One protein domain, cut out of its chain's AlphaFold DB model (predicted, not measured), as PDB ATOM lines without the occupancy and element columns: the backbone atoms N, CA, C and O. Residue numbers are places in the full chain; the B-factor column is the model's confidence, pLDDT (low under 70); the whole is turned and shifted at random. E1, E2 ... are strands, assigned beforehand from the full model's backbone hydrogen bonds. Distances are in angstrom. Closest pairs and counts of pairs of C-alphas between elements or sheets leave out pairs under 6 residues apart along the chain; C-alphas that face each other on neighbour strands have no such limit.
ATOM      1  N   LEU A  51     -33.259  33.775  -5.185       98.00
ATOM      2  CA  LEU A  51     -31.988  34.321  -5.672       98.00
ATOM      3  C   LEU A  51     -30.944  33.203  -5.875       98.00
ATOM      4  O   LEU A  51     -31.053  32.137  -5.261       98.00
ATOM      5  N   PRO A  52     -29.918  33.432  -6.720       97.81
ATOM      6  CA  PRO A  52     -28.811  32.497  -6.886       97.81
ATOM      7  C   PRO A  52     -28.139  32.160  -5.549       97.81
ATOM      8  O   PRO A  52     -28.016  33.012  -4.667       97.81
ATOM      9  N   VAL A  53     -27.688  30.911  -5.412       96.56
ATOM     10  CA  VAL A  53     -27.014  30.427  -4.200       96.56
ATOM     11  C   VAL A  53     -25.661  31.116  -4.030       96.56
ATOM     12  O   VAL A  53     -24.885  31.231  -4.979       96.56
ATOM     13  N   ILE A  54     -25.361  31.541  -2.804       97.00
ATOM     14  CA  ILE A  54     -24.073  32.129  -2.434       97.00
ATOM     15  C   ILE A  54     -23.120  31.001  -2.026       97.00
ATOM     16  O   ILE A  54     -23.365  30.299  -1.045       97.00
ATOM     17  N   VAL A  55     -22.037  30.836  -2.785       95.25
ATOM     18  CA  VAL A  55     -21.032  29.769  -2.595       95.25
ATOM     19  C   VAL A  55     -19.624  30.304  -2.298       95.25
ATOM     20  O   VAL A  55     -18.705  29.525  -2.056       95.25
ATOM     21  N   SER A  56     -19.435  31.625  -2.328       93.88
ATOM     22  CA  SER A  56     -18.144  32.303  -2.167       93.88
ATOM     23  C   SER A  56     -18.238  33.468  -1.177       93.88
ATOM     24  O   SER A  56     -19.303  33.753  -0.623       93.88
ATOM     25  N   ASN A  57     -17.109  34.130  -0.904       97.12
ATOM     26  CA  ASN A  57     -17.083  35.242   0.042       97.12
ATOM     27  C   ASN A  57     -17.881  36.428  -0.507       97.12
ATOM     28  O   ASN A  57     -17.694  36.852  -1.649       97.12
ATOM     29  N   LEU A  58     -18.754  36.993   0.320       97.94
ATOM     30  CA  LEU A  58     -19.673  38.029  -0.123       97.94
ATOM     31  C   LEU A  58     -19.860  39.084   0.954       97.94
ATOM     32  O   LEU A  58     -20.169  38.770   2.099       97.94
ATOM     33  N   LYS A  59     -19.771  40.353   0.567       98.44
ATOM     34  CA  LYS A  59     -20.287  41.460   1.368       98.44
ATOM     35  C   LYS A  59     -21.433  42.124   0.618       98.44
ATOM     36  O   LYS A  59     -21.212  42.606  -0.484       98.44
ATOM     37  N   LEU A  60     -22.619  42.186   1.215       98.25
ATOM     38  CA  LEU A  60     -23.776  42.904   0.679       98.25
ATOM     39  C   LEU A  60     -24.135  44.074   1.591       98.25
ATOM     40  O   LEU A  60     -24.501  43.883   2.751       98.25
ATOM     41  N   MET A  61     -24.054  45.279   1.040       98.12
ATOM     42  CA  MET A  61     -24.464  46.519   1.690       98.12
ATOM     43  C   MET A  61     -25.818  46.938   1.129       98.12
ATOM     44  O   MET A  61     -25.921  47.330  -0.033       98.12
ATOM     45  N   GLY A  62     -26.855  46.803   1.948       96.94
ATOM     46  CA  GLY A  62     -28.239  46.933   1.518       96.94
ATOM     47  C   GLY A  62     -28.791  48.352   1.488       96.94
ATOM     48  O   GLY A  62     -29.761  48.600   0.781       96.94
ATOM     49  N   ASN A  63     -28.176  49.286   2.218       96.12
ATOM     50  CA  ASN A  63     -28.557  50.701   2.224       96.12
ATOM     51  C   ASN A  63     -30.051  50.957   2.538       96.12
ATOM     52  O   ASN A  63     -30.681  51.854   1.979       96.12
ATOM     53  N   GLY A  64     -30.632  50.143   3.420       97.38
ATOM     54  CA  GLY A  64     -32.031  50.214   3.843       97.38
ATOM     55  C   GLY A  64     -33.038  49.598   2.869       97.38
ATOM     56  O   GLY A  64     -34.239  49.778   3.066       97.38
ATOM     57  N   VAL A  65     -32.589  48.889   1.826       98.56
ATOM     58  CA  VAL A  65     -33.496  48.248   0.865       98.56
ATOM     59  C   VAL A  65     -34.385  47.200   1.537       98.56
ATOM     60  O   VAL A  65     -33.968  46.495   2.459       98.56
ATOM     61  N   ILE A  66     -35.591  47.025   1.002       98.81
ATOM     62  CA  ILE A  66     -36.447  45.881   1.316       98.81
ATOM     63  C   ILE A  66     -36.319  44.830   0.213       98.81
ATOM     64  O   ILE A  66     -36.645  45.108  -0.938       98.81
ATOM     65  N   ILE A  67     -35.921  43.609   0.559       98.75
ATOM     66  CA  ILE A  67     -35.957  42.452  -0.339       98.75
ATOM     67  C   ILE A  67     -37.106  41.552   0.108       98.75
ATOM     68  O   ILE A  67     -37.122  41.055   1.235       98.75
ATOM     69  N   SER A  68     -38.082  41.371  -0.775       98.75
ATOM     70  CA  SER A  68     -39.320  40.650  -0.499       98.75
ATOM     71  C   SER A  68     -39.374  39.344  -1.276       98.75
ATOM     72  O   SER A  68     -39.318  39.366  -2.504       98.75
ATOM     73  N   GLY A  69     -39.569  38.225  -0.577       98.50
ATOM     74  CA  GLY A  69     -39.854  36.924  -1.196       98.50
ATOM     75  C   GLY A  69     -41.299  36.764  -1.683       98.50
ATOM     76  O   GLY A  69     -41.660  35.683  -2.137       98.50
ATOM     77  N   ALA A  70     -42.131  37.805  -1.539       97.31
ATOM     78  CA  ALA A  70     -43.514  37.882  -2.028       97.31
ATOM     79  C   ALA A  70     -44.413  36.705  -1.592       97.31
ATOM     80  O   ALA A  70     -45.363  36.333  -2.282       97.31
ATOM     81  N   HIS A  71     -44.107  36.100  -0.442       96.69
ATOM     82  CA  HIS A  71     -44.709  34.869   0.072       96.69
ATOM     83  C   HIS A  71     -44.639  33.673  -0.890       96.69
ATOM     84  O   HIS A  71     -45.416  32.731  -0.740       96.69
ATOM     85  N   SER A  72     -43.741  33.689  -1.876       95.62
ATOM     86  CA  SER A  72     -43.658  32.672  -2.928       95.62
ATOM     87  C   SER A  72     -42.347  31.891  -2.886       95.62
ATOM     88  O   SER A  72     -42.336  30.705  -3.219       95.62
ATOM     89  N   CYS A  73     -41.253  32.515  -2.443       96.19
ATOM     90  CA  CYS A  73     -39.936  31.896  -2.479       96.19
ATOM     91  C   CYS A  73     -39.048  32.250  -1.285       96.19
ATOM     92  O   CYS A  73     -39.226  33.264  -0.605       96.19
ATOM     93  N   ARG A  74     -38.026  31.415  -1.067       97.94
ATOM     94  CA  ARG A  74     -36.931  31.729  -0.151       97.94
ATOM     95  C   ARG A  74     -36.094  32.850  -0.751       97.94
ATOM     96  O   ARG A  74     -35.792  32.809  -1.941       97.94
ATOM     97  N   ILE A  75     -35.686  33.812   0.072       98.56
ATOM     98  CA  ILE A  75     -34.950  34.987  -0.406       98.56
ATOM     99  C   ILE A  75     -33.489  34.631  -0.697       98.56
ATOM    100  O   ILE A  75     -33.033  34.805  -1.823       98.56
ATOM    101  N   LEU A  76     -32.761  34.099   0.289       98.31
ATOM    102  CA  LEU A  76     -31.331  33.800   0.187       98.31
ATOM    103  C   LEU A  76     -31.002  32.369   0.621       98.31
ATOM    104  O   LEU A  76     -31.584  31.811   1.557       98.31
ATOM    105  N   ARG A  77     -29.989  31.803  -0.033       98.06
ATOM    106  CA  ARG A  77     -29.340  30.555   0.362       98.06
ATOM    107  C   ARG A  77     -27.825  30.739   0.332       98.06
ATOM    108  O   ARG A  77     -27.289  31.210  -0.668       98.06
ATOM    109  N   ILE A  78     -27.166  30.369   1.424       97.75
ATOM    110  CA  ILE A  78     -25.713  30.406   1.586       97.75
ATOM    111  C   ILE A  78     -25.241  28.973   1.788       97.75
ATOM    112  O   ILE A  78     -25.605  28.349   2.784       97.75
ATOM    113  N   ASP A  79     -24.438  28.464   0.862       95.56
ATOM    114  CA  ASP A  79     -23.887  27.113   0.959       95.56
ATOM    115  C   ASP A  79     -22.479  27.107   1.565       95.56
ATOM    116  O   ASP A  79     -22.128  26.155   2.258       95.56
ATOM    117  N   ALA A  80     -21.692  28.170   1.363       93.00
ATOM    118  CA  ALA A  80     -20.352  28.318   1.928       93.00
ATOM    119  C   ALA A  80     -19.871  29.783   1.906       93.00
ATOM    120  O   ALA A  80     -20.537  30.667   1.368       93.00
ATOM    121  N   GLY A  81     -18.673  30.019   2.455       94.31
ATOM    122  CA  GLY A  81     -17.967  31.305   2.409       94.31
ATOM    123  C   GLY A  81     -18.077  32.137   3.690       94.31
ATOM    124  O   GLY A  81     -18.756  31.764   4.649       94.31
ATOM    125  N   ASN A  82     -17.366  33.266   3.705       97.31
ATOM    126  CA  ASN A  82     -17.552  34.336   4.680       97.31
ATOM    127  C   ASN A  82     -18.513  35.374   4.087       97.31
ATOM    128  O   ASN A  82     -18.166  36.077   3.130       97.31
ATOM    129  N   VAL A  83     -19.732  35.421   4.621       98.50
ATOM    130  CA  VAL A  83     -20.820  36.253   4.103       98.50
ATOM    131  C   VAL A  83     -21.199  37.313   5.129       98.50
ATOM    132  O   VAL A  83     -21.613  37.003   6.243       98.50
ATOM    133  N   ALA A  84     -21.104  38.580   4.740       98.62
ATOM    134  CA  ALA A  84     -21.505  39.722   5.548       98.62
ATOM    135  C   ALA A  84     -22.665  40.464   4.877       98.62
ATOM    136  O   ALA A  84     -22.498  41.014   3.790       98.62
ATOM    137  N   LEU A  85     -23.826  40.514   5.531       98.75
ATOM    138  CA  LEU A  85     -24.987  41.281   5.070       98.75
ATOM    139  C   LEU A  85     -25.244  42.427   6.048       98.75
ATOM    140  O   LEU A  85     -25.205  42.218   7.265       98.75
ATOM    141  N   SER A  86     -25.513  43.627   5.538       98.75
ATOM    142  CA  SER A  86     -25.800  44.780   6.392       98.75
ATOM    143  C   SER A  86     -26.876  45.706   5.848       98.75
ATOM    144  O   SER A  86     -26.924  45.948   4.643       98.75
ATOM    145  N   ASP A  87     -27.654  46.282   6.766       98.56
ATOM    146  CA  ASP A  87     -28.565  47.408   6.533       98.56
ATOM    147  C   ASP A  87     -29.616  47.111   5.447       98.56
ATOM    148  O   ASP A  87     -29.648  47.762   4.405       98.56
ATOM    149  N   LEU A  88     -30.461  46.099   5.658       98.50
ATOM    150  CA  LEU A  88     -31.585  45.762   4.770       98.50
ATOM    151  C   LEU A  88     -32.706  45.040   5.518       98.50
ATOM    152  O   LEU A  88     -32.503  44.507   6.608       98.50
ATOM    153  N   SER A  89     -33.877  44.963   4.898       98.81
ATOM    154  CA  SER A  89     -34.989  44.142   5.375       98.81
ATOM    155  C   SER A  89     -35.188  42.926   4.471       98.81
ATOM    156  O   SER A  89     -35.271  43.061   3.251       98.81
ATOM    157  N   LEU A  90     -35.306  41.741   5.069       98.88
ATOM    158  CA  LEU A  90     -35.680  40.491   4.410       98.88
ATOM    159  C   LEU A  90     -37.097  40.124   4.841       98.88
ATOM    160  O   LEU A  90     -37.322  39.737   5.997       98.88
ATOM    161  N   ILE A  91     -38.053  40.282   3.929       98.81
ATOM    162  CA  ILE A  91     -39.470  40.155   4.267       98.81
ATOM    163  C   ILE A  91     -40.194  39.126   3.417       98.81
ATOM    164  O   ILE A  91     -39.843  38.891   2.260       98.81
ATOM    165  N   ASP A  92     -41.253  38.561   3.989       98.69
ATOM    166  CA  ASP A  92     -42.231  37.742   3.273       98.69
ATOM    167  C   ASP A  92     -41.603  36.563   2.505       98.69
ATOM    168  O   ASP A  92     -42.141  36.098   1.504       98.69
ATOM    169  N   GLY A  93     -40.455  36.059   2.958       98.75
ATOM    170  CA  GLY A  93     -39.820  34.871   2.403       98.75
ATOM    171  C   GLY A  93     -40.591  33.599   2.757       98.75
ATOM    172  O   GLY A  93     -41.082  33.459   3.880       98.75
ATOM    173  N   LEU A  94     -40.685  32.657   1.818       98.38
ATOM    174  CA  LEU A  94     -41.354  31.369   2.004       98.38
ATOM    175  C   LEU A  94     -40.434  30.197   1.649       98.38
ATOM    176  O   LEU A  94     -40.020  30.033   0.504       98.38
ATOM    177  N   ALA A  95     -40.211  29.306   2.610       97.50
ATOM    178  CA  ALA A  95     -39.623  27.993   2.375       97.50
ATOM    179  C   ALA A  95     -40.659  26.909   2.684       97.50
ATOM    180  O   ALA A  95     -41.003  26.710   3.848       97.50
ATOM    181  N   ARG A  96     -41.144  26.206   1.657       95.88
ATOM    182  CA  ARG A  96     -42.114  25.115   1.802       95.88
ATOM    183  C   ARG A  96     -41.473  23.772   1.444       95.88
ATOM    184  O   ARG A  96     -40.867  23.669   0.383       95.88
ATOM    185  N   GLY A  97     -41.612  22.782   2.321       93.69
ATOM    186  CA  GLY A  97     -41.279  21.392   2.020       93.69
ATOM    187  C   GLY A  97     -42.278  20.787   1.037       93.69
ATOM    188  O   GLY A  97     -43.453  21.160   1.031       93.69
ATOM    189  N   GLU A  98     -41.815  19.876   0.190       91.94
ATOM    190  CA  GLU A  98     -42.670  19.170  -0.758       91.94
ATOM    191  C   GLU A  98     -43.703  18.299  -0.037       91.94
ATOM    192  O   GLU A  98     -43.409  17.649   0.969       91.94
ATOM    193  N   ASP A  99     -44.930  18.288  -0.556       92.69
ATOM    194  CA  ASP A  99     -45.963  17.381  -0.067       92.69
ATOM    195  C   ASP A  99     -45.635  15.948  -0.522       92.69
ATOM    196  O   ASP A  99     -45.248  15.707  -1.669       92.69
ATOM    197  N   GLY A 100     -45.825  14.982   0.370       86.38
ATOM    198  CA  GLY A 100     -45.657  13.572   0.063       86.38
ATOM    199  C   GLY A 100     -46.703  13.093  -0.944       86.38
ATOM    200  O   GLY A 100     -47.882  13.449  -0.880       86.38
ATOM    201  N   THR A 101     -46.293  12.224  -1.864       85.56
ATOM    202  CA  THR A 101     -47.190  11.564  -2.824       85.56
ATOM    203  C   THR A 101     -47.298  10.076  -2.517       85.56
ATOM    204  O   THR A 101     -46.409   9.488  -1.907       85.56
ATOM    205  N   ASP A 102     -48.422   9.452  -2.879       82.75
ATOM    206  CA  ASP A 102     -48.629   8.003  -2.744       82.75
ATOM    207  C   ASP A 102     -48.295   7.437  -1.352       82.75
ATOM    208  O   ASP A 102     -47.800   6.320  -1.208       82.75
ATOM    209  N   SER A 103     -48.640   8.184  -0.300       84.25
ATOM    210  CA  SER A 103     -48.373   7.851   1.114       84.25
ATOM    211  C   SER A 103     -46.940   8.046   1.610       84.25
ATOM    212  O   SER A 103     -46.632   7.628   2.729       84.25
ATOM    213  N   ALA A 104     -46.090   8.706   0.827       84.31
ATOM    214  CA  ALA A 104     -44.812   9.214   1.309       84.31
ATOM    215  C   ALA A 104     -45.025  10.303   2.371       84.31
ATOM    216  O   ALA A 104     -46.080  10.950   2.422       84.31
ATOM    217  N   GLY A 105     -44.024  10.495   3.226       87.12
ATOM    218  CA  GLY A 105     -44.006  11.632   4.136       87.12
ATOM    219  C   GLY A 105     -43.802  12.957   3.395       87.12
ATOM    220  O   GLY A 105     -43.335  12.960   2.262       87.12
ATOM    221  N   GLY A 106     -44.176  14.068   4.025       90.38
ATOM    222  CA  GLY A 106     -43.861  15.411   3.532       90.38
ATOM    223  C   GLY A 106     -42.473  15.874   3.976       90.38
ATOM    224  O   GLY A 106     -42.006  15.498   5.057       90.38
ATOM    225  N   ASP A 107     -41.836  16.723   3.176       90.50
ATOM    226  CA  ASP A 107     -40.505  17.267   3.457       90.50
ATOM    227  C   ASP A 107     -40.555  18.474   4.400       90.50
ATOM    228  O   ASP A 107     -41.598  19.083   4.652       90.50
ATOM    229  N   ALA A 108     -39.399  18.862   4.928       92.38
ATOM    230  CA  ALA A 108     -39.298  20.021   5.798       92.38
ATOM    231  C   ALA A 108     -39.269  21.349   5.023       92.38
ATOM    232  O   ALA A 108     -38.586  21.492   4.010       92.38
ATOM    233  N   GLY A 109     -39.921  22.374   5.568       95.69
ATOM    234  CA  GLY A 109     -39.658  23.767   5.210       95.69
ATOM    235  C   GLY A 109     -38.548  24.325   6.093       95.69
ATOM    236  O   GLY A 109     -38.633  24.226   7.313       95.69
ATOM    237  N   MET A 110     -37.515  24.930   5.502       95.50
ATOM    238  CA  MET A 110     -36.341  25.412   6.245       95.50
ATOM    239  C   MET A 110     -35.969  26.844   5.845       95.50
ATOM    240  O   MET A 110     -35.621  27.061   4.684       95.50
ATOM    241  N   GLY A 111     -36.001  27.806   6.774       96.38
ATOM    242  CA  GLY A 111     -35.484  29.166   6.554       96.38
ATOM    243  C   GLY A 111     -36.242  29.948   5.482       96.38
ATOM    244  O   GLY A 111     -35.833  29.932   4.322       96.38
ATOM    245  N   GLY A 112     -37.329  30.635   5.844       97.44
ATOM    246  CA  GLY A 112     -38.156  31.382   4.884       97.44
ATOM    247  C   GLY A 112     -37.419  32.549   4.222       97.44
ATOM    248  O   GLY A 112     -37.513  32.730   3.012       97.44
ATOM    249  N   ALA A 113     -36.625  33.299   4.988       98.50
ATOM    250  CA  ALA A 113     -35.738  34.318   4.429       98.50
ATOM    251  C   ALA A 113     -34.402  33.712   4.008       98.50
ATOM    252  O   ALA A 113     -33.972  33.886   2.870       98.50
ATOM    253  N   LEU A 114     -33.736  33.027   4.939       98.56
ATOM    254  CA  LEU A 114     -32.341  32.643   4.800       98.56
ATOM    255  C   LEU A 114     -32.111  31.192   5.223       98.56
ATOM    256  O   LEU A 114     -32.433  30.782   6.339       98.56
ATOM    257  N   PHE A 115     -31.484  30.433   4.332       98.00
ATOM    258  CA  PHE A 115     -30.960  29.101   4.620       98.00
ATOM    259  C   PHE A 115     -29.433  29.131   4.584       98.00
ATOM    260  O   PHE A 115     -28.856  29.529   3.571       98.00
ATOM    261  N   ILE A 116     -28.787  28.703   5.668       96.81
ATOM    262  CA  ILE A 116     -27.328  28.638   5.796       96.81
ATOM    263  C   ILE A 116     -26.932  27.168   5.898       96.81
ATOM    264  O   ILE A 116     -27.139  26.534   6.935       96.81
ATOM    265  N   ALA A 117     -26.384  26.618   4.817       93.56
ATOM    266  CA  ALA A 117     -25.903  25.245   4.781       93.56
ATOM    267  C   ALA A 117     -24.570  25.105   5.529       93.56
ATOM    268  O   ALA A 117     -24.408  24.157   6.297       93.56
ATOM    269  N   ALA A 118     -23.642  26.043   5.310       92.06
ATOM    270  CA  ALA A 118     -22.345  26.139   5.976       92.06
ATOM    271  C   ALA A 118     -21.760  27.564   5.855       92.06
ATOM    272  O   ALA A 118     -22.326  28.428   5.185       92.06
ATOM    273  N   GLY A 119     -20.599  27.795   6.478       92.56
ATOM    274  CA  GLY A 119     -19.829  29.041   6.370       92.56
ATOM    275  C   GLY A 119     -19.837  29.906   7.633       92.56
ATOM    276  O   GLY A 119     -20.287  29.488   8.701       92.56
ATOM    277  N   GLU A 120     -19.299  31.118   7.506       96.44
ATOM    278  CA  GLU A 120     -19.334  32.149   8.548       96.44
ATOM    279  C   GLU A 120     -20.200  33.307   8.055       96.44
ATOM    280  O   GLU A 120     -19.841  34.009   7.111       96.44
ATOM    281  N   VAL A 121     -21.354  33.502   8.686       98.38
ATOM    282  CA  VAL A 121     -22.345  34.499   8.281       98.38
ATOM    283  C   VAL A 121     -22.461  35.568   9.358       98.38
ATOM    284  O   VAL A 121     -22.738  35.268  10.516       98.38
ATOM    285  N   SER A 122     -22.263  36.828   8.980       98.56
ATOM    286  CA  SER A 122     -22.434  37.992   9.853       98.56
ATOM    287  C   SER A 122     -23.557  38.878   9.329       98.56
ATOM    288  O   SER A 122     -23.485  39.391   8.212       98.56
ATOM    289  N   LEU A 123     -24.590  39.071  10.141       98.75
ATOM    290  CA  LEU A 123     -25.758  39.886   9.829       98.75
ATOM    291  C   LEU A 123     -25.771  41.108  10.739       98.75
ATOM    292  O   LEU A 123     -25.746  40.962  11.962       98.75
ATOM    293  N   ARG A 124     -25.809  42.301  10.144       98.81
ATOM    294  CA  ARG A 124     -25.846  43.567  10.881       98.81
ATOM    295  C   ARG A 124     -27.044  44.409  10.478       98.81
ATOM    296  O   ARG A 124     -27.218  44.665   9.291       98.81
ATOM    297  N   ASN A 125     -27.814  44.894  11.448       98.62
ATOM    298  CA  ASN A 125     -28.953  45.784  11.205       98.62
ATOM    299  C   ASN A 125     -29.913  45.219  10.144       98.62
ATOM    300  O   ASN A 125     -30.240  45.886   9.160       98.62
ATOM    301  N   ILE A 126     -30.292  43.949  10.307       98.81
ATOM    302  CA  ILE A 126     -31.221  43.269   9.403       98.81
ATOM    303  C   ILE A 126     -32.591  43.154  10.060       98.81
ATOM    304  O   ILE A 126     -32.703  42.635  11.174       98.81
ATOM    305  N   ASP A 127     -33.633  43.569   9.344       98.75
ATOM    306  CA  ASP A 127     -35.020  43.320   9.732       98.75
ATOM    307  C   ASP A 127     -35.550  42.063   9.027       98.75
ATOM    308  O   ASP A 127     -35.717  42.041   7.811       98.75
ATOM    309  N   PHE A 128     -35.868  41.021   9.789       98.75
ATOM    310  CA  PHE A 128     -36.557  39.822   9.317       98.75
ATOM    311  C   PHE A 128     -38.040  39.909   9.654       98.75
ATOM    312  O   PHE A 128     -38.410  39.755  10.825       98.75
ATOM    313  N   VAL A 129     -38.895  40.119   8.652       98.62
ATOM    314  CA  VAL A 129     -40.329  40.355   8.877       98.62
ATOM    315  C   VAL A 129     -41.208  39.386   8.095       98.62
ATOM    316  O   VAL A 129     -41.101  39.290   6.880       98.62
ATOM    317  N   GLY A 130     -42.115  38.690   8.781       98.06
ATOM    318  CA  GLY A 130     -43.178  37.924   8.115       98.06
ATOM    319  C   GLY A 130     -42.708  36.698   7.322       98.06
ATOM    320  O   GLY A 130     -43.469  36.165   6.517       98.06
ATOM    321  N   ASN A 131     -41.479  36.227   7.547       98.69
ATOM    322  CA  ASN A 131     -40.937  35.071   6.838       98.69
ATOM    323  C   ASN A 131     -41.516  33.762   7.385       98.69
ATOM    324  O   ASN A 131     -41.784  33.644   8.585       98.69
ATOM    325  N   SER A 132     -41.700  32.770   6.515       97.94
ATOM    326  CA  SER A 132     -42.347  31.506   6.853       97.94
ATOM    327  C   SER A 132     -41.566  30.286   6.368       97.94
ATOM    328  O   SER A 132     -41.208  30.178   5.196       97.94
ATOM    329  N   ALA A 133     -41.397  29.313   7.259       97.25
ATOM    330  CA  ALA A 133     -40.945  27.961   6.950       97.25
ATOM    331  C   ALA A 133     -42.108  26.983   7.185       97.25
ATOM    332  O   ALA A 133     -42.591  26.873   8.313       97.25
ATOM    333  N   LEU A 134     -42.579  26.310   6.133       97.00
ATOM    334  CA  LEU A 134     -43.746  25.423   6.143       97.00
ATOM    335  C   LEU A 134     -43.352  23.989   5.764       97.00
ATOM    336  O   LEU A 134     -42.840  23.767   4.674       97.00
ATOM    337  N   GLY A 135     -43.621  23.015   6.628       95.50
ATOM    338  CA  GLY A 135     -43.484  21.601   6.279       95.50
ATOM    339  C   GLY A 135     -44.502  21.161   5.225       95.50
ATOM    340  O   GLY A 135     -45.627  21.664   5.192       95.50
ATOM    341  N   GLY A 136     -44.113  20.213   4.379       94.69
ATOM    342  CA  GLY A 136     -44.989  19.567   3.412       94.69
ATOM    343  C   GLY A 136     -45.996  18.643   4.086       94.69
ATOM    344  O   GLY A 136     -45.745  18.084   5.159       94.69
ATOM    345  N   GLU A 137     -47.162  18.482   3.478       94.12
ATOM    346  CA  GLU A 137     -48.177  17.546   3.955       94.12
ATOM    347  C   GLU A 137     -47.761  16.100   3.672       94.12
ATOM    348  O   GLU A 137     -47.154  15.807   2.650       94.12
ATOM    349  N   GLY A 138     -48.092  15.170   4.567       89.19
ATOM    350  CA  GLY A 138     -47.935  13.747   4.274       89.19
ATOM    351  C   GLY A 138     -48.943  13.273   3.225       89.19
ATOM    352  O   GLY A 138     -50.118  13.650   3.268       89.19
ATOM    353  N   GLY A 139     -48.511  12.412   2.307       86.62
ATOM    354  CA  GLY A 139     -49.372  11.881   1.255       86.62
ATOM    355  C   GLY A 139     -50.469  10.976   1.813       86.62
ATOM    356  O   GLY A 139     -50.230  10.166   2.708       86.62
ATOM    357  N   ALA A 140     -51.679  11.059   1.263       82.56
ATOM    358  CA  ALA A 140     -52.736  10.090   1.540       82.56
ATOM    359  C   ALA A 140     -52.746   8.989   0.471       82.56
ATOM    360  O   ALA A 140     -52.616   9.279  -0.720       82.56
ATOM    361  N   ALA A 337     -41.677  19.019   8.954       93.56
ATOM    362  CA  ALA A 337     -41.489  20.084   9.927       93.56
ATOM    363  C   ALA A 337     -41.357  21.465   9.266       93.56
ATOM    364  O   ALA A 337     -40.924  21.586   8.123       93.56
ATOM    365  N   GLY A 338     -41.660  22.524  10.014       94.38
ATOM    366  CA  GLY A 338     -41.235  23.885   9.684       94.38
ATOM    367  C   GLY A 338     -40.087  24.294  10.598       94.38
ATOM    368  O   GLY A 338     -40.244  24.257  11.816       94.38
ATOM    369  N   LEU A 339     -38.937  24.682  10.059       93.75
ATOM    370  CA  LEU A 339     -37.723  24.931  10.836       93.75
ATOM    371  C   LEU A 339     -37.156  26.313  10.510       93.75
ATOM    372  O   LEU A 339     -36.746  26.565   9.378       93.75
ATOM    373  N   GLY A 340     -37.106  27.205  11.500       94.81
ATOM    374  CA  GLY A 340     -36.493  28.522  11.332       94.81
ATOM    375  C   GLY A 340     -37.315  29.422  10.419       94.81
ATOM    376  O   GLY A 340     -37.015  29.525   9.234       94.81
ATOM    377  N   GLY A 341     -38.359  30.076  10.935       96.06
ATOM    378  CA  GLY A 341     -39.272  30.852  10.082       96.06
ATOM    379  C   GLY A 341     -38.563  31.919   9.243       96.06
ATOM    380  O   GLY A 341     -38.830  32.044   8.051       96.06
ATOM    381  N   ALA A 342     -37.589  32.611   9.834       98.06
ATOM    382  CA  ALA A 342     -36.666  33.485   9.118       98.06
ATOM    383  C   ALA A 342     -35.395  32.744   8.691       98.06
ATOM    384  O   ALA A 342     -35.097  32.693   7.499       98.06
ATOM    385  N   ILE A 343     -34.652  32.187   9.653       98.38
ATOM    386  CA  ILE A 343     -33.314  31.631   9.432       98.38
ATOM    387  C   ILE A 343     -33.266  30.169   9.851       98.38
ATOM    388  O   ILE A 343     -33.611  29.829  10.983       98.38
ATOM    389  N   PHE A 344     -32.733  29.330   8.970       96.69
ATOM    390  CA  PHE A 344     -32.288  27.984   9.303       96.69
ATOM    391  C   PHE A 344     -30.767  27.879   9.140       96.69
ATOM    392  O   PHE A 344     -30.252  28.101   8.043       96.69
ATOM    393  N   LEU A 345     -30.060  27.539  10.220       95.06
ATOM    394  CA  LEU A 345     -28.620  27.282  10.239       95.06
ATOM    395  C   LEU A 345     -28.367  25.776  10.365       95.06
ATOM    396  O   LEU A 345     -28.604  25.201  11.427       95.06
ATOM    397  N   LYS A 346     -27.881  25.154   9.286       91.25
ATOM    398  CA  LYS A 346     -27.512  23.729   9.237       91.25
ATOM    399  C   LYS A 346     -26.142  23.479   9.874       91.25
ATOM    400  O   LYS A 346     -25.994  22.543  10.651       91.25
ATOM    401  N   SER A 347     -25.150  24.285   9.499       89.62
ATOM    402  CA  SER A 347     -23.756  24.181   9.944       89.62
ATOM    403  C   SER A 347     -23.072  25.546   9.871       89.62
ATOM    404  O   SER A 347     -23.479  26.402   9.084       89.62
ATOM    405  N   GLY A 348     -22.000  25.737  10.644       91.00
ATOM    406  CA  GLY A 348     -21.164  26.937  10.603       91.00
ATOM    407  C   GLY A 348     -21.478  27.946  11.704       91.00
ATOM    408  O   GLY A 348     -22.071  27.618  12.730       91.00
ATOM    409  N   ARG A 349     -21.054  29.196  11.517       93.81
ATOM    410  CA  ARG A 349     -21.208  30.250  12.528       93.81
ATOM    411  C   ARG A 349     -22.115  31.361  12.019       93.81
ATOM    412  O   ARG A 349     -21.899  31.886  10.931       93.81
ATOM    413  N   LEU A 350     -23.079  31.759  12.842       96.50
ATOM    414  CA  LEU A 350     -23.968  32.891  12.604       96.50
ATOM    415  C   LEU A 350     -23.754  33.964  13.674       96.50
ATOM    416  O   LEU A 350     -23.958  33.714  14.859       96.50
ATOM    417  N   ARG A 351     -23.395  35.177  13.253       97.75
ATOM    418  CA  ARG A 351     -23.370  36.364  14.113       97.75
ATOM    419  C   ARG A 351     -24.509  37.303  13.754       97.75
ATOM    420  O   ARG A 351     -24.667  37.660  12.588       97.75
ATOM    421  N   LEU A 352     -25.269  37.711  14.759       98.00
ATOM    422  CA  LEU A 352     -26.364  38.668  14.659       98.00
ATOM    423  C   LEU A 352     -26.011  39.914  15.476       98.00
ATOM    424  O   LEU A 352     -25.740  39.812  16.671       98.00
ATOM    425  N   ASP A 353     -26.036  41.074  14.835       98.25
ATOM    426  CA  ASP A 353     -25.703  42.368  15.431       98.25
ATOM    427  C   ASP A 353     -26.806  43.375  15.077       98.25
ATOM    428  O   ASP A 353     -27.064  43.620  13.897       98.25
ATOM    429  N   GLY A 354     -27.542  43.882  16.066       97.81
ATOM    430  CA  GLY A 354     -28.614  44.860  15.831       97.81
ATOM    431  C   GLY A 354     -29.775  44.348  14.961       97.81
ATOM    432  O   GLY A 354     -30.445  45.136  14.299       97.81
ATOM    433  N   CYS A 355     -29.999  43.031  14.888       98.56
ATOM    434  CA  CYS A 355     -31.036  42.447  14.033       98.56
ATOM    435  C   CYS A 355     -32.408  42.413  14.720       98.56
ATOM    436  O   CYS A 355     -32.526  42.186  15.927       98.56
ATOM    437  N   ARG A 356     -33.480  42.555  13.946       98.25
ATOM    438  CA  ARG A 356     -34.859  42.456  14.436       98.25
ATOM    439  C   ARG A 356     -35.581  41.307  13.762       98.25
ATOM    440  O   ARG A 356     -35.581  41.186  12.544       98.25
ATOM    441  N   PHE A 357     -36.270  40.501  14.556       98.06
ATOM    442  CA  PHE A 357     -37.100  39.402  14.083       98.06
ATOM    443  C   PHE A 357     -38.542  39.665  14.469       98.06
ATOM    444  O   PHE A 357     -38.877  39.649  15.657       98.06
ATOM    445  N   GLN A 358     -39.397  39.878  13.476       97.06
ATOM    446  CA  GLN A 358     -40.803  40.174  13.683       97.06
ATOM    447  C   GLN A 358     -41.729  39.268  12.866       97.06
ATOM    448  O   GLN A 358     -41.566  39.123  11.659       97.06
ATOM    449  N   LEU A 359     -42.763  38.717  13.508       96.31
ATOM    450  CA  LEU A 359     -43.857  37.990  12.839       96.31
ATOM    451  C   LEU A 359     -43.411  36.780  11.992       96.31
ATOM    452  O   LEU A 359     -44.172  36.323  11.137       96.31
ATOM    453  N   ASN A 360     -42.212  36.244  12.228       97.31
ATOM    454  CA  ASN A 360     -41.714  35.074  11.508       97.31
ATOM    455  C   ASN A 360     -42.384  33.790  12.023       97.31
ATOM    456  O   ASN A 360     -42.778  33.706  13.194       97.31
ATOM    457  N   ARG A 361     -42.555  32.798  11.144       95.50
ATOM    458  CA  ARG A 361     -43.377  31.611  11.407       95.50
ATOM    459  C   ARG A 361     -42.678  30.326  10.993       95.50
ATOM    460  O   ARG A 361     -42.269  30.176   9.849       95.50
ATOM    461  N   ALA A 362     -42.618  29.365  11.901       95.69
ATOM    462  CA  ALA A 362     -42.236  27.992  11.602       95.69
ATOM    463  C   ALA A 362     -43.465  27.096  11.798       95.69
ATOM    464  O   ALA A 362     -44.002  27.012  12.901       95.69
ATOM    465  N   ILE A 363     -43.953  26.464  10.734       94.75
ATOM    466  CA  ILE A 363     -45.215  25.719  10.728       94.75
ATOM    467  C   ILE A 363     -44.953  24.319  10.181       94.75
ATOM    468  O   ILE A 363     -44.446  24.171   9.077       94.75
ATOM    469  N   GLY A 364     -45.285  23.283  10.944       92.94
ATOM    470  CA  GLY A 364     -45.272  21.911  10.434       92.94
ATOM    471  C   GLY A 364     -46.382  21.672   9.408       92.94
ATOM    472  O   GLY A 364     -47.401  22.364   9.421       92.94
ATOM    473  N   GLY A 365     -46.206  20.689   8.530       92.06
ATOM    474  CA  GLY A 365     -47.211  20.351   7.529       92.06
ATOM    475  C   GLY A 365     -48.528  19.904   8.168       92.06
ATOM    476  O   GLY A 365     -48.549  19.292   9.241       92.06
ATOM    477  N   LEU A 366     -49.636  20.254   7.512       87.81
ATOM    478  CA  LEU A 366     -50.994  20.179   8.062       87.81
ATOM    479  C   LEU A 366     -51.754  18.897   7.686       87.81
ATOM    480  O   LEU A 366     -52.967  18.831   7.903       87.81
ATOM    481  N   GLY A 367     -51.055  17.885   7.165       82.69
ATOM    482  CA  GLY A 367     -51.643  16.602   6.789       82.69
ATOM    483  C   GLY A 367     -52.255  15.843   7.974       82.69
ATOM    484  O   GLY A 367     -52.273  16.310   9.115       82.69
ATOM    485  N   VAL A 368     -52.758  14.630   7.705       83.12
ATOM    486  CA  VAL A 368     -53.448  13.782   8.705       83.12
ATOM    487  C   VAL A 368     -52.622  13.626   9.982       83.12
ATOM    488  O   VAL A 368     -53.156  13.693  11.089       83.12
ATOM    489  N   LEU A 369     -51.313  13.460   9.813       87.19
ATOM    490  CA  LEU A 369     -50.334  13.405  10.885       87.19
ATOM    491  C   LEU A 369     -49.470  14.653  10.752       87.19
ATOM    492  O   LEU A 369     -48.699  14.787   9.801       87.19
ATOM    493  N   ARG A 370     -49.678  15.606  11.655       91.06
ATOM    494  CA  ARG A 370     -49.114  16.953  11.550       91.06
ATOM    495  C   ARG A 370     -47.676  16.996  12.036       91.06
ATOM    496  O   ARG A 370     -47.375  16.513  13.129       91.06
ATOM    497  N   GLY A 371     -46.822  17.639  11.249       90.38
ATOM    498  CA  GLY A 371     -45.473  17.980  11.678       90.38
ATOM    499  C   GLY A 371     -45.496  19.133  12.680       90.38
ATOM    500  O   GLY A 371     -46.543  19.706  12.994       90.38
ATOM    501  N   GLN A 372     -44.324  19.516  13.170       92.25
ATOM    502  CA  GLN A 372     -44.163  20.621  14.112       92.25
ATOM    503  C   GLN A 372     -43.330  21.749  13.510       92.25
ATOM    504  O   GLN A 372     -42.454  21.541  12.674       92.25
ATOM    505  N   GLY A 373     -43.586  22.956  13.991       92.38
ATOM    506  CA  GLY A 373     -42.704  24.096  13.842       92.38
ATOM    507  C   GLY A 373     -41.634  24.115  14.934       92.38
ATOM    508  O   GLY A 373     -41.937  23.869  16.104       92.38
ATOM    509  N   LYS A 374     -40.394  24.477  14.598       91.56
ATOM    510  CA  LYS A 374     -39.313  24.757  15.558       91.56
ATOM    511  C   LYS A 374     -38.570  26.026  15.150       91.56
ATOM    512  O   LYS A 374     -38.241  26.202  13.983       91.56
ATOM    513  N   GLY A 375     -38.296  26.908  16.114       90.56
ATOM    514  CA  GLY A 375     -37.598  28.171  15.850       90.56
ATOM    515  C   GLY A 375     -38.416  29.120  14.969       90.56
ATOM    516  O   GLY A 375     -38.138  29.277  13.789       90.56
ATOM    517  N   GLY A 376     -39.441  29.761  15.529       91.50
ATOM    518  CA  GLY A 376     -40.323  30.686  14.817       91.50
ATOM    519  C   GLY A 376     -39.585  31.792  14.067       91.50
ATOM    520  O   GLY A 376     -40.004  32.144  12.972       91.50
ATOM    521  N   ALA A 377     -38.458  32.288  14.591       95.00
ATOM    522  CA  ALA A 377     -37.531  33.108  13.812       95.00
ATOM    523  C   ALA A 377     -36.299  32.312  13.378       95.00
ATOM    524  O   ALA A 377     -36.050  32.196  12.181       95.00
ATOM    525  N   VAL A 378     -35.541  31.755  14.320       95.62
ATOM    526  CA  VAL A 378     -34.256  31.107  14.039       95.62
ATOM    527  C   VAL A 378     -34.270  29.664  14.520       95.62
ATOM    528  O   VAL A 378     -34.655  29.383  15.657       95.62
ATOM    529  N   PHE A 379     -33.813  28.751  13.670       93.81
ATOM    530  CA  PHE A 379     -33.493  27.380  14.045       93.81
ATOM    531  C   PHE A 379     -32.020  27.090  13.756       93.81
ATOM    532  O   PHE A 379     -31.541  27.357  12.654       93.81
ATOM    533  N   VAL A 380     -31.323  26.526  14.739       91.94
ATOM    534  CA  VAL A 380     -29.920  26.122  14.650       91.94
ATOM    535  C   VAL A 380     -29.809  24.621  14.875       91.94
ATOM    536  O   VAL A 380     -30.147  24.104  15.945       91.94
ATOM    537  N   LEU A 381     -29.284  23.928  13.870       87.12
ATOM    538  CA  LEU A 381     -28.928  22.521  13.954       87.12
ATOM    539  C   LEU A 381     -27.566  22.398  14.646       87.12
ATOM    540  O   LEU A 381     -26.523  22.514  14.010       87.12
ATOM    541  N   SER A 382     -27.560  22.230  15.971       73.25
ATOM    542  CA  SER A 382     -26.309  22.236  16.743       73.25
ATOM    543  C   SER A 382     -25.527  20.933  16.674       73.25
ATOM    544  O   SER A 382     -24.308  20.993  16.791       73.25
ATOM    545  N   ARG A 383     -26.204  19.776  16.563       65.00
ATOM    546  CA  ARG A 383     -25.582  18.445  16.476       65.00
ATOM    547  C   ARG A 383     -26.531  17.440  15.828       65.00
ATOM    548  O   ARG A 383     -27.435  16.950  16.494       65.00
ATOM    549  N   TYR A 384     -26.261  17.068  14.583       56.72
ATOM    550  CA  TYR A 384     -26.840  15.862  13.998       56.72
ATOM    551  C   TYR A 384     -25.821  14.730  14.135       56.72
ATOM    552  O   TYR A 384     -24.735  14.816  13.567       56.72
ATOM    553  N   VAL A 385     -26.134  13.713  14.939       51.41
ATOM    554  CA  VAL A 385     -25.327  12.490  15.018       51.41
ATOM    555  C   VAL A 385     -25.957  11.496  14.054       51.41
ATOM    556  O   VAL A 385     -26.977  10.894  14.373       51.41
ATOM    557  N   ASP A 386     -25.382  11.375  12.862       49.59
ATOM    558  CA  ASP A 386     -25.547  10.165  12.056       49.59
ATOM    559  C   ASP A 386     -24.500   9.135  12.523       49.59
ATOM    560  O   ASP A 386     -23.476   9.526  13.091       49.59
ATOM    561  N   ASP A 387     -24.704   7.843  12.260       47.03
ATOM    562  CA  ASP A 387     -23.829   6.713  12.649       47.03
ATOM    563  C   ASP A 387     -22.381   6.804  12.078       47.03
ATOM    564  O   ASP A 387     -21.583   5.876  12.211       47.03
ATOM    565  N   GLN A 388     -22.022   7.922  11.434       42.75
ATOM    566  CA  GLN A 388     -20.761   8.207  10.738       42.75
ATOM    567  C   GLN A 388     -19.897   9.313  11.388       42.75
ATOM    568  O   GLN A 388     -18.941   9.771  10.772       42.75
ATOM    569  N   ASP A 389     -20.172   9.737  12.626       41.44
ATOM    570  CA  ASP A 389     -19.234  10.560  13.429       41.44
ATOM    571  C   ASP A 389     -18.885  11.951  12.829       41.44
ATOM    572  O   ASP A 389     -17.874  12.572  13.168       41.44
ATOM    573  N   ILE A 390     -19.733  12.498  11.944       47.00
ATOM    574  CA  ILE A 390     -19.585  13.873  11.433       47.00
ATOM    575  C   ILE A 390     -20.310  14.825  12.382       47.00
ATOM    576  O   ILE A 390     -21.512  15.067  12.275       47.00
ATOM    577  N   SER A 391     -19.564  15.386  13.332       52.19
ATOM    578  CA  SER A 391     -20.078  16.447  14.196       52.19
ATOM    579  C   SER A 391     -20.130  17.780  13.442       52.19
ATOM    580  O   SER A 391     -19.126  18.463  13.253       52.19
ATOM    581  N   PHE A 392     -21.326  18.184  13.014       58.31
ATOM    582  CA  PHE A 392     -21.569  19.582  12.665       58.31
ATOM    583  C   PHE A 392     -21.529  20.402  13.955       58.31
ATOM    584  O   PHE A 392     -22.220  20.071  14.918       58.31
ATOM    585  N   SER A 393     -20.705  21.448  13.988       68.56
ATOM    586  CA  SER A 393     -20.771  22.461  15.038       68.56
ATOM    587  C   SER A 393     -21.404  23.703  14.434       68.56
ATOM    588  O   SER A 393     -20.833  24.351  13.558       68.56
ATOM    589  N   SER A 394     -22.629  23.981  14.869       82.00
ATOM    590  CA  SER A 394     -23.278  25.251  14.579       82.00
ATOM    591  C   SER A 394     -23.175  26.153  15.793       82.00
ATOM    592  O   SER A 394     -23.520  25.746  16.905       82.00
ATOM    593  N   GLU A 395     -22.738  27.385  15.575       86.56
ATOM    594  CA  GLU A 395     -22.621  28.401  16.615       86.56
ATOM    595  C   GLU A 395     -23.450  29.626  16.247       86.56
ATOM    596  O   GLU A 395     -23.451  30.070  15.098       86.56
ATOM    597  N   ILE A 396     -24.142  30.186  17.238       90.31
ATOM    598  CA  ILE A 396     -24.883  31.434  17.089       90.31
ATOM    599  C   ILE A 396     -24.474  32.422  18.176       90.31
ATOM    600  O   ILE A 396     -24.491  32.105  19.365       90.31
ATOM    601  N   GLU A 397     -24.136  33.634  17.755       93.06
ATOM    602  CA  GLU A 397     -23.847  34.777  18.615       93.06
ATOM    603  C   GLU A 397     -24.845  35.886  18.275       93.06
ATOM    604  O   GLU A 397     -25.076  36.179  17.102       93.06
ATOM    605  N   SER A 398     -25.463  36.498  19.285       92.69
ATOM    606  CA  SER A 398     -26.449  37.562  19.091       92.69
ATOM    607  C   SER A 398     -26.186  38.716  20.049       92.69
ATOM    608  O   SER A 398     -26.075  38.506  21.255       92.69
ATOM    609  N   THR A 399     -26.094  39.922  19.494       95.94
ATOM    610  CA  THR A 399     -25.904  41.185  20.217       95.94
ATOM    611  C   THR A 399     -26.965  42.180  19.757       95.94
ATOM    612  O   THR A 399     -27.266  42.255  18.565       95.94
ATOM    613  N   ASP A 400     -27.581  42.894  20.701       95.75
ATOM    614  CA  ASP A 400     -28.568  43.956  20.445       95.75
ATOM    615  C   ASP A 400     -29.727  43.563  19.508       95.75
ATOM    616  O   ASP A 400     -30.280  44.386  18.780       95.75
ATOM    617  N   CYS A 401     -30.120  42.285  19.526       95.50
ATOM    618  CA  CYS A 401     -31.206  41.784  18.689       95.50
ATOM    619  C   CYS A 401     -32.568  41.855  19.393       95.50
ATOM    620  O   CYS A 401     -32.678  41.604  20.596       95.50
ATOM    621  N   SER A 402     -33.628  42.117  18.625       95.19
ATOM    622  CA  SER A 402     -35.012  42.154  19.119       95.19
ATOM    623  C   SER A 402     -35.878  41.057  18.498       95.19
ATOM    624  O   SER A 402     -35.734  40.714  17.325       95.19
ATOM    625  N   TRP A 403     -36.798  40.506  19.292       94.62
ATOM    626  CA  TRP A 403     -37.633  39.362  18.920       94.62
ATOM    627  C   TRP A 403     -39.087  39.667  19.277       94.62
ATOM    628  O   TRP A 403     -39.418  39.807  20.450       94.62
ATOM    629  N   VAL A 404     -39.950  39.805  18.272       93.00
ATOM    630  CA  VAL A 404     -41.340  40.248  18.449       93.00
ATOM    631  C   VAL A 404     -42.281  39.335  17.661       93.00
ATOM    632  O   VAL A 404     -42.148  39.181  16.453       93.00
ATOM    633  N   ASP A 405     -43.249  38.717  18.333       92.12
ATOM    634  CA  ASP A 405     -44.344  37.960  17.703       92.12
ATOM    635  C   ASP A 405     -43.940  36.817  16.747       92.12
ATOM    636  O   ASP A 405     -44.726  36.409  15.890       92.12
ATOM    637  N   ASN A 406     -42.737  36.254  16.893       92.31
ATOM    638  CA  ASN A 406     -42.335  35.075  16.119       92.31
ATOM    639  C   ASN A 406     -42.955  33.803  16.713       92.31
ATOM    640  O   ASN A 406     -42.949  33.638  17.934       92.31
ATOM    641  N   PHE A 407     -43.442  32.888  15.872       90.69
ATOM    642  CA  PHE A 407     -44.218  31.722  16.310       90.69
ATOM    643  C   PHE A 407     -43.741  30.409  15.679       90.69
ATOM    644  O   PHE A 407     -43.373  30.366  14.507       90.69
ATOM    645  N   ALA A 408     -43.809  29.329  16.458       91.50
ATOM    646  CA  ALA A 408     -43.622  27.960  15.991       91.50
ATOM    647  C   ALA A 408     -44.864  27.102  16.308       91.50
ATOM    648  O   ALA A 408     -45.427  27.215  17.403       91.50
ATOM    649  N   SER A 409     -45.315  26.266  15.368       90.44
ATOM    650  CA  SER A 409     -46.509  25.428  15.554       90.44
ATOM    651  C   SER A 409     -46.232  24.148  16.343       90.44
ATOM    652  O   SER A 409     -45.216  23.484  16.164       90.44
ATOM    653  N   SER A 410     -47.177  23.746  17.187       84.44
ATOM    654  CA  SER A 410     -47.205  22.396  17.766       84.44
ATOM    655  C   SER A 410     -47.686  21.344  16.758       84.44
ATOM    656  O   SER A 410     -48.268  21.690  15.727       84.44
ATOM    657  N   ALA A 411     -47.554  20.058  17.110       74.56
ATOM    658  CA  ALA A 411     -48.181  18.960  16.363       74.56
ATOM    659  C   ALA A 411     -49.720  19.054  16.366       74.56
ATOM    660  O   ALA A 411     -50.385  18.586  15.451       74.56
ATOM    661  N   THR A 412     -50.331  19.698  17.365       72.50
ATOM    662  CA  THR A 412     -51.786  19.926  17.389       72.50
ATOM    663  C   THR A 412     -52.196  21.189  16.627       72.50
ATOM    664  O   THR A 412     -53.384  21.495  16.529       72.50
ATOM    665  N   GLY A 413     -51.247  21.918  16.031       60.72
ATOM    666  CA  GLY A 413     -51.489  23.192  15.345       60.72
ATOM    667  C   GLY A 413     -51.756  24.369  16.290       60.72
ATOM    668  O   GLY A 413     -52.026  25.473  15.828       60.72
ATOM    669  N   LEU A 414     -51.666  24.160  17.607       66.31
ATOM    670  CA  LEU A 414     -51.695  25.236  18.594       66.31
ATOM    671  C   LEU A 414     -50.425  26.090  18.498       66.31
ATOM    672  O   LEU A 414     -49.332  25.569  18.245       66.31
ATOM    673  N   ARG A 415     -50.597  27.397  18.722       67.88
ATOM    674  CA  ARG A 415     -49.522  28.387  18.815       67.88
ATOM    675  C   ARG A 415     -48.793  28.189  20.143       67.88
ATOM    676  O   ARG A 415     -49.417  28.323  21.192       67.88
ATOM    677  N   PHE A 416     -47.498  27.892  20.103       56.75
ATOM    678  CA  PHE A 416     -46.650  28.068  21.278       56.75
ATOM    679  C   PHE A 416     -46.095  29.496  21.295       56.75
ATOM    680  O   PHE A 416     -45.598  29.976  20.272       56.75
ATOM    681  N   ASP A 417     -46.155  30.142  22.459       48.12
ATOM    682  CA  ASP A 417     -45.204  31.196  22.816       48.12
ATOM    683  C   ASP A 417     -43.866  30.524  23.171       48.12
ATOM    684  O   ASP A 417     -43.852  29.459  23.785       48.12
ATOM    685  N   ASN A 418     -42.748  31.147  22.791       48.03
ATOM    686  CA  ASN A 418     -41.359  30.723  23.047       48.03
ATOM    687  C   ASN A 418     -40.748  29.607  22.190       48.03
ATOM    688  O   ASN A 418     -40.279  28.603  22.707       48.03
ATOM    689  N   HIS A 419     -40.532  29.890  20.905       65.19
ATOM    690  CA  HIS A 419     -39.268  29.499  20.264       65.19
ATOM    691  C   HIS A 419     -38.849  30.578  19.265       65.19
ATOM    692  O   HIS A 419     -38.830  30.324  18.069       65.19
ATOM    693  N   HIS A 420     -38.562  31.809  19.705       77.44
ATOM    694  CA  HIS A 420     -37.982  32.809  18.795       77.44
ATOM    695  C   HIS A 420     -36.694  32.264  18.162       77.44
ATOM    696  O   HIS A 420     -36.568  32.244  16.943       77.44
ATOM    697  N   CYS A 421     -35.813  31.707  18.991       79.38
ATOM    698  CA  CYS A 421     -34.646  30.941  18.583       79.38
ATOM    699  C   CYS A 421     -34.759  29.520  19.150       79.38
ATOM    700  O   CYS A 421     -35.211  29.342  20.282       79.38
ATOM    701  N   CYS A 422     -34.382  28.516  18.366       76.44
ATOM    702  CA  CYS A 422     -34.324  27.130  18.800       76.44
ATOM    703  C   CYS A 422     -32.984  26.502  18.418       76.44
ATOM    704  O   CYS A 422     -32.570  26.592  17.264       76.44
ATOM    705  N   ILE A 423     -32.344  25.842  19.383       75.00
ATOM    706  CA  ILE A 423     -31.100  25.096  19.196       75.00
ATOM    707  C   ILE A 423     -31.404  23.633  19.544       75.00
ATOM    708  O   ILE A 423     -31.630  23.329  20.719       75.00
ATOM    709  N   ASP A 424     -31.487  22.783  18.514       66.62
ATOM    710  CA  ASP A 424     -31.856  21.350  18.490       66.62
ATOM    711  C   ASP A 424     -32.198  20.697  19.857       66.62
ATOM    712  O   ASP A 424     -33.373  20.513  20.191       66.62
ATOM    713  N   GLN A 425     -31.200  20.416  20.704       53.19
ATOM    714  CA  GLN A 425     -31.395  19.639  21.939       53.19
ATOM    715  C   GLN A 425     -32.216  20.349  23.031       53.19
ATOM    716  O   GLN A 425     -32.806  19.694  23.888       53.19
ATOM    717  N   SER A 426     -32.287  21.681  23.009       51.69
ATOM    718  CA  SER A 426     -33.011  22.471  24.019       51.69
ATOM    719  C   SER A 426     -34.525  22.546  23.774       51.69
ATOM    720  O   SER A 426     -35.280  22.811  24.708       51.69
ATOM    721  N   CYS A 427     -34.989  22.256  22.551       57.84
ATOM    722  CA  CYS A 427     -36.399  22.402  22.149       57.84
ATOM    723  C   CYS A 427     -37.159  21.071  21.994       57.84
ATOM    724  O   CYS A 427     -38.337  21.061  21.609       57.84
TER     725      CYS A 427
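This is residues 51 to 140 and 337 to 427 of the 431 residues of the protein "Outer membrane autotransporter barrel" of Synechococcus sp. WH 8016 (UniProt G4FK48). The chain is wound in stacked turns, a solenoid whose parallel strands line up from turn to turn into walls: the largest sheet, E1 E3 E6 E9 E10 E13 E14, folds round a corner into two sides, the sheet E2 E5 E8 E12 E16 makes a side that partly faces it, and the sheet E4 E7 E11 E15 makes a further wall. Past that last wall the loops of residues 97 to 113 and 364 to 377 lengthen the outline, and residues 385 to 390, between E12 and E13, stick out alone. The 181 printed residues include sixteen named strands, E1 to E16 in that order along the chain, and no named helix; the class is all strand, though under half of the residues, 77, are in named elements. The smaller sheets run E2 E5 E8 E12 E16 and E4 E7 E11 E15, and the pairs of the largest, a branched sheet, are parallel too. The whole is compact, with a radius of gyration of the C-alphas of 15.4 A and spans of 47 by 37 by 30 A.

In the largest sheet, branched and twisted, E6, residues 120 to 129, has three neighbours. On one side of it lies E3, residues 82 to 91, with N 83 and O 120 2.9 A apart. On the other side lie E9, residues 348 to 353, beside residues 120 to 124, and E10, residues 356 to 358, beside residues 127 to 129; N 121 and O 349 are 2.8 A apart, as are N 128 and O 356. The edge strand E1, residues 57 to 68, lies on one side of E3 and E6 on the other side, with N 60 of E1 and O 84 of E3 2.8 A apart. The edge strands E13, residues 394 to 399, and E14, residues 402 to 404, are neighbours of E9 and E10, with N 350 and O 395 at 2.8 A and N 357 and O 402 at 2.8 A. E1 bends by 105 degrees at residue 64, E3 by 90 degrees at residue 87 and E6 by 86 degrees at residue 125, while E9 runs on into E10 at 93 degrees. This sheet forms a sandwich, two sheets face to face, with E2, residues 76 to 78, E5, residues 114 to 116, E8, residues 343 to 345, E12, residues 378 to 380, and E16, residues 421 to 423. The facing parts are 8.7 A centre to centre, their best planes 15 degrees apart. N 78 and O 115, N 116 and O 344, and N 345 and O 379 are each 2.9 A apart, and N 380 and O 422 2.8 A. The closest C-alphas of E12 and E13, Val 380 and Ser 394, are 6.7 A apart. The third sheet is E4, residues 94 to 96, E7, residues 132 to 134, E11, residues 361 to 363, and E15, residues 407 to 409; N 95 and O 132, N 133 and O 361, and N 362 and O 407 are each 2.9 A apart. E10 runs on into E11 at 51 degrees.

E1 begins at C-alpha 57 (-17.083, 35.242, 0.042) and measures 22.9 A from first to last C-alpha. E3 measures 22.7 A, E6 22.5 A, E9 16.8 A and E13 17.1 A. The three-residue strands measure from 6.2 A in E11 to 6.9 A in E16, which ends at C-alpha 423 (-31.100, 25.096, 19.196).

The two C-alphas farthest apart, those of Asn 63 and Asp 102, are 47.4 A apart. Residues 141 to 336 are not printed; C-alphas 140 and 337 are 17.2 A apart across the cut. The links E4 to E5, E11 to E12, E12 to E13 and E15 to E16 are long. The mean pLDDT of the printed part is 89.2, with residues 383 to 393, 413 to 419 and 424 to 427 under 70.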